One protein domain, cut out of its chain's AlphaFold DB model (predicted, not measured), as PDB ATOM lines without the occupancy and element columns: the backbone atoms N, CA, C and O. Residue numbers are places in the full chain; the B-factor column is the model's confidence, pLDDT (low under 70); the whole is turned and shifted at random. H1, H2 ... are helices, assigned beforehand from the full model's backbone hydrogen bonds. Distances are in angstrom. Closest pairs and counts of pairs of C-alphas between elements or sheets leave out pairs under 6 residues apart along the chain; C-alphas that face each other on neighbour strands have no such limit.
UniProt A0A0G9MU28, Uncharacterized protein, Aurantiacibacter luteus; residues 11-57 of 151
ATOM      1  N   GLY A  11     142.258  95.931 112.833       49.59
ATOM      2  CA  GLY A  11     141.757  96.390 114.138       49.59
ATOM      3  C   GLY A  11     141.816  95.315 115.228       49.59
ATOM      4  O   GLY A  11     142.540  95.475 116.207       49.59
ATOM      5  N   ASP A  12     141.136  94.189 115.005       56.22
ATOM      6  CA  ASP A  12     141.077  93.091 115.982       56.22
ATOM      7  C   ASP A  12     142.290  92.145 115.871       56.22
ATOM      8  O   ASP A  12     142.802  91.638 116.870       56.22
ATOM      9  N   GLY A  13     142.811  91.946 114.652       57.25
ATOM     10  CA  GLY A  13     143.945  91.049 114.398       57.25
ATOM     11  C   GLY A  13     145.283  91.572 114.929       57.25
ATOM     12  O   GLY A  13     146.155  90.778 115.277       57.25
ATOM     13  N   LEU A  14     145.462  92.894 115.028       60.88
ATOM     14  CA  LEU A  14     146.681  93.487 115.584       60.88
ATOM     15  C   LEU A  14     146.734  93.321 117.107       60.88
ATOM     16  O   LEU A  14     147.799  93.010 117.633       60.88
ATOM     17  N   GLU A  15     145.612  93.481 117.813       59.59
ATOM     18  CA  GLU A  15     145.555  93.228 119.259       59.59
ATOM     19  C   GLU A  15     145.826  91.753 119.574       59.59
ATOM     20  O   GLU A  15     146.633  91.453 120.457       59.59
ATOM     21  N   GLU A  16     145.231  90.832 118.809       63.06
ATOM     22  CA  GLU A  16     145.460  89.395 118.979       63.06
ATOM     23  C   GLU A  16     146.911  89.010 118.636       63.06
ATOM     24  O   GLU A  16     147.550  88.286 119.396       63.06
ATOM     25  N   ALA A  17     147.492  89.561 117.565       60.81
ATOM     26  CA  ALA A  17     148.892  89.324 117.209       60.81
ATOM     27  C   ALA A  17     149.878  89.883 118.251       60.81
ATOM     28  O   ALA A  17     150.876  89.232 118.564       60.81
ATOM     29  N   VAL A  18     149.602  91.063 118.821       64.31
ATOM     30  CA  VAL A  18     150.400  91.646 119.914       64.31
ATOM     31  C   VAL A  18     150.291  90.792 121.176       64.31
ATOM     32  O   VAL A  18     151.294  90.560 121.850       64.31
ATOM     33  N   GLN A  19     149.097  90.284 121.482       66.00
ATOM     34  CA  GLN A  19     148.877  89.384 122.609       66.00
ATOM     35  C   GLN A  19     149.608  88.047 122.412       66.00
ATOM     36  O   GLN A  19     150.235  87.563 123.349       66.00
ATOM     37  N   VAL A  20     149.614  87.495 121.197       62.69
ATOM     38  CA  VAL A  20     150.338  86.262 120.853       62.69
ATOM     39  C   VAL A  20     151.849  86.463 120.891       62.69
ATOM     40  O   VAL A  20     152.551  85.612 121.429       62.69
ATOM     41  N   ASP A  21     152.375  87.580 120.380       64.38
ATOM     42  CA  ASP A  21     153.799  87.917 120.513       64.38
ATOM     43  C   ASP A  21     154.186  88.050 121.990       64.38
ATOM     44  O   ASP A  21     155.179  87.469 122.434       64.38
ATOM     45  N   PHE A  22     153.351  88.717 122.787       61.75
ATOM     46  CA  PHE A  22     153.537  88.780 124.231       61.75
ATOM     47  C   PHE A  22     153.508  87.381 124.860       61.75
ATOM     48  O   PHE A  22     154.414  87.032 125.613       61.75
ATOM     49  N   ASP A  23     152.538  86.533 124.523       62.22
ATOM     50  CA  ASP A  23     152.441  85.162 125.022       62.22
ATOM     51  C   ASP A  23     153.667  84.319 124.635       62.22
ATOM     52  O   ASP A  23     154.243  83.648 125.497       62.22
ATOM     53  N   ILE A  24     154.166  84.433 123.402       66.56
ATOM     54  CA  ILE A  24     155.399  83.778 122.938       66.56
ATOM     55  C   ILE A  24     156.613  84.271 123.730       66.56
ATOM     56  O   ILE A  24     157.389  83.457 124.240       66.56
ATOM     57  N   GLN A  25     156.775  85.588 123.884       60.38
ATOM     58  CA  GLN A  25     157.857  86.185 124.679       60.38
ATOM     59  C   GLN A  25     157.801  85.745 126.148       60.38
ATOM     60  O   GLN A  25     158.825  85.662 126.832       60.38
ATOM     61  N   MET A  26     156.604  85.412 126.625       58.12
ATOM     62  CA  MET A  26     156.319  84.945 127.977       58.12
ATOM     63  C   MET A  26     156.364  83.405 128.088       58.12
ATOM     64  O   MET A  26     156.126  82.849 129.166       58.12
ATOM     65  N   GLY A  27     156.712  82.698 127.006       63.94
ATOM     66  CA  GLY A  27     156.818  81.236 126.952       63.94
ATOM     67  C   GLY A  27     155.472  80.509 127.023       63.94
ATOM     68  O   GLY A  27     155.430  79.321 127.333       63.94
ATOM     69  N   ASN A  28     154.371  81.219 126.795       71.81
ATOM     70  CA  ASN A  28     153.024  80.680 126.712       71.81
ATOM     71  C   ASN A  28     152.714  80.259 125.269       71.81
ATOM     72  O   ASN A  28     152.119  80.997 124.489       71.81
ATOM     73  N   VAL A  29     153.135  79.052 124.905       76.75
ATOM     74  CA  VAL A  29     152.889  78.518 123.559       76.75
ATOM     75  C   VAL A  29     151.456  78.080 123.298       76.75
ATOM     76  O   VAL A  29     151.086  77.883 122.143       76.75
ATOM     77  N   GLU A  30     150.645  77.961 124.347       75.69
ATOM     78  CA  GLU A  30     149.225  77.630 124.227       75.69
ATOM     79  C   GLU A  30     148.486  78.739 123.465       75.69
ATOM     80  O   GLU A  30     147.700  78.437 122.570       75.69
ATOM     81  N   GLY A  31     148.838  80.008 123.717       76.25
ATOM     82  CA  GLY A  31     148.296  81.156 122.981       76.25
ATOM     83  C   GLY A  31     148.646  81.131 121.489       76.25
ATOM     84  O   GLY A  31     147.798  81.414 120.648       76.25
ATOM     85  N   LEU A  32     149.862  80.697 121.135       79.69
ATOM     86  CA  LEU A  32     150.261  80.518 119.734       79.69
ATOM     87  C   LEU A  32     149.496  79.366 119.063       79.69
ATOM     88  O   LEU A  32     149.042  79.509 117.930       79.69
ATOM     89  N   ALA A  33     149.344  78.228 119.747       82.62
ATOM     90  CA  ALA A  33     148.582  77.100 119.214       82.62
ATOM     91  C   ALA A  33     147.121  77.490 118.954       82.62
ATOM     92  O   ALA A  33     146.560  77.170 117.908       82.62
ATOM     93  N   GLU A  34     146.512  78.209 119.894       82.56
ATOM     94  CA  GLU A  34     145.145  78.690 119.762       82.56
ATOM     95  C   GLU A  34     145.002  79.722 118.637       82.56
ATOM     96  O   GLU A  34     144.081  79.607 117.830       82.56
ATOM     97  N   TYR A  35     145.952  80.651 118.501       81.94
ATOM     98  CA  TYR A  35     145.981  81.607 117.396       81.94
ATOM     99  C   TYR A  35     146.036  80.920 116.028       81.94
ATOM    100  O   TYR A  35     145.270  81.277 115.135       81.94
ATOM    101  N   ILE A  36     146.891  79.904 115.867       82.81
ATOM    102  CA  ILE A  36     147.006  79.142 114.613       82.81
ATOM    103  C   ILE A  36     145.695  78.418 114.288       82.81
ATOM    104  O   ILE A  36     145.270  78.439 113.136       82.81
ATOM    105  N   ARG A  37     145.038  77.810 115.288       82.94
ATOM    106  CA  ARG A  37     143.746  77.118 115.107       82.94
ATOM    107  C   ARG A  37     142.609  78.080 114.756       82.94
ATOM    108  O   ARG A  37     141.723  77.721 113.996       82.94
ATOM    109  N   ARG A  38     142.603  79.286 115.328       81.25
ATOM    110  CA  ARG A  38     141.554  80.290 115.080       81.25
ATOM    111  C   ARG A  38     141.730  81.012 113.746       81.25
ATOM    112  O   ARG A  38     140.742  81.413 113.142       81.25
ATOM    113  N   ASN A  39     142.969  81.146 113.277       78.38
ATOM    114  CA  ASN A  39     143.320  81.863 112.052       78.38
ATOM    115  C   ASN A  39     143.618  80.909 110.881       78.38
ATOM    116  O   ASN A  39     144.569  81.114 110.113       78.38
ATOM    117  N   GLU A  40     142.793  79.869 110.725       64.81
ATOM    118  CA  GLU A  40     142.817  78.983 109.556       64.81
ATOM    119  C   GLU A  40     142.607  79.812 108.274       64.81
ATOM    120  O   GLU A  40     141.546  80.386 108.042       64.81
ATOM    121  N   GLY A  41     143.657  79.928 107.454       64.50
ATOM    122  CA  GLY A  41     143.670  80.729 106.221       64.50
ATOM    123  C   GLY A  41     144.778  81.784 106.159       64.50
ATOM    124  O   GLY A  41     145.190  82.164 105.065       64.50
ATOM    125  N   TRP A  42     145.316  82.206 107.307       72.38
ATOM    126  CA  TRP A  42     146.460  83.130 107.373       72.38
ATOM    127  C   TRP A  42     147.797  82.391 107.391       72.38
ATOM    128  O   TRP A  42     148.808  82.882 106.890       72.38
ATOM    129  N   VAL A  43     147.791  81.184 107.954       73.06
ATOM    130  CA  VAL A  43     148.925  80.262 107.959       73.06
ATOM    131  C   VAL A  43     148.642  79.155 106.954       73.06
ATOM    132  O   VAL A  43     147.538  78.612 106.911       73.06
ATOM    133  N   HIS A  44     149.642  78.798 106.145       81.69
ATOM    134  CA  HIS A  44     149.519  77.671 105.225       81.69
ATOM    135  C   HIS A  44     149.131  76.398 106.010       81.69
ATOM    136  O   HIS A  44     149.841  76.070 106.966       81.69
ATOM    137  N   PRO A  45     148.079  75.649 105.625       81.50
ATOM    138  CA  PRO A  45     147.516  74.570 106.447       81.50
ATOM    139  C   PRO A  45     148.548  73.537 106.909       81.50
ATOM    140  O   PRO A  45     148.647  73.235 108.094       81.50
ATOM    141  N   VAL A  46     149.409  73.087 105.990       85.25
ATOM    142  CA  VAL A  46     150.491  72.132 106.297       85.25
ATOM    143  C   VAL A  46     151.486  72.698 107.316       85.25
ATOM    144  O   VAL A  46     151.963  71.977 108.189       85.25
ATOM    145  N   ALA A  47     151.805  73.994 107.228       81.81
ATOM    146  CA  ALA A  47     152.728  74.636 108.159       81.81
ATOM    147  C   ALA A  47     152.082  74.807 109.541       81.81
ATOM    148  O   ALA A  47     152.733  74.543 110.548       81.81
ATOM    149  N   GLY A  48     150.800  75.184 109.587       85.81
ATOM    150  CA  GLY A  48     150.023  75.286 110.822       85.81
ATOM    151  C   GLY A  48     149.941  73.950 111.557       85.81
ATOM    152  O   GLY A  48     150.314  73.872 112.725       85.81
ATOM    153  N   GLU A  49     149.559  72.880 110.855       87.56
ATOM    154  CA  GLU A  49     149.511  71.526 111.416       87.56
ATOM    155  C   GLU A  49     150.888  71.066 111.918       87.56
ATOM    156  O   GLU A  49     151.006  70.550 113.028       87.56
ATOM    157  N   THR A  50     151.947  71.321 111.145       86.62
ATOM    158  CA  THR A  50     153.324  71.002 111.549       86.62
ATOM    159  C   THR A  50     153.712  71.729 112.842       86.62
ATOM    160  O   THR A  50     154.275  71.112 113.746       86.62
ATOM    161  N   ILE A  51     153.398  73.026 112.967       84.62
ATOM    162  CA  ILE A  51     153.681  73.810 114.179       84.62
ATOM    163  C   ILE A  51     152.878  73.272 115.368       84.62
ATOM    164  O   ILE A  51     153.449  73.097 116.442       84.62
ATOM    165  N   LEU A  52     151.598  72.948 115.186       88.81
ATOM    166  CA  LEU A  52     150.763  72.364 116.240       88.81
ATOM    167  C   LEU A  52     151.310  71.011 116.712       88.81
ATOM    168  O   LEU A  52     151.516  70.821 117.907       88.81
ATOM    169  N   GLN A  53     151.659  70.110 115.792       89.88
ATOM    170  CA  GLN A  53     152.279  68.825 116.133       89.88
ATOM    171  C   GLN A  53     153.631  68.995 116.843       89.88
ATOM    172  O   GLN A  53     154.006  68.188 117.698       89.88
ATOM    173  N   LEU A  54     154.395  70.030 116.487       87.94
ATOM    174  CA  LEU A  54     155.658  70.370 117.139       87.94
ATOM    175  C   LEU A  54     155.453  70.905 118.563       87.94
ATOM    176  O   LEU A  54     156.247  70.566 119.444       87.94
ATOM    177  N   LEU A  55     154.411  71.711 118.782       85.62
ATOM    178  CA  LEU A  55     154.013  72.229 120.094       85.62
ATOM    179  C   LEU A  55     153.485  71.112 121.006       85.62
ATOM    180  O   LEU A  55     153.907  71.025 122.157       85.62
ATOM    181  N   ASP A  56     152.658  70.217 120.465       86.56
ATOM    182  CA  ASP A  56     152.082  69.072 121.181       86.56
ATOM    183  C   ASP A  56     153.092  67.919 121.375       86.56
ATOM    184  O   ASP A  56     152.833  66.953 122.091       86.56
ATOM    185  N   GLY A  57     154.265  67.993 120.732       86.62
ATOM    186  CA  GLY A  57     155.320  66.978 120.813       86.62
ATOM    187  C   GLY A  57     155.019  65.678 120.054       86.62
ATOM    188  O   GLY A  57     155.734  64.689 120.229       86.62
TER     189      GLY A  57
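AT A GLANCE: This is residues 11 to 57 of the 151 residues of an uncharacterized protein of Aurantiacibacter luteus (UniProt A0A0G9MU28). Three helices stand side by side in a flat, up-and-down row, with H2 in the middle and H1 and H3 on its two sides, out of contact with each other. The printed part has 47 residues, with named helices in the order H1, H2, H3 and no named strand; the class is all helix. The whole is compact, with a radius of gyration of the C-alphas of 10.5 A and spans of 27 by 24 by 11 A.

IN THESE COORDINATES: H1, residues 11 to 25, begins at C-alpha 11 (141.757, 96.390, 114.138) and is 21.8 A long from first to last C-alpha. H2, residues 29 to 38, measures 14.3 A. H3, residues 45 to 55, measures 15.3 A and ends at C-alpha 55 (154.013, 72.229, 120.094).

HOW THE PARTS SIT: H1 and H2 form a helical hairpin and touch, their closest C-alphas those of Val 20 and Leu 32, 5.9 A apart, at a shallow tilt of 29 degrees, opposite ways. H2 and H3 form another and touch, closest at the C-alphas of Ala 33 and Leu 52, 6.0 A, at a shallow tilt of 23 degrees, opposite ways. H1 and H3 are apart. Every O i to N i+4 pair is within hydrogen-bond range in H2 and H3, and 10 of 11 in H1.

THE WHOLE: The C-alphas of Gly 11 and Gly 57, the two farthest apart, are 33.1 A from each other. The printed part has no cut; the link H1 to H2 is tight and H2 to H3 short. The pLDDT is under 70 at residues 11 to 27 and 40 to 41.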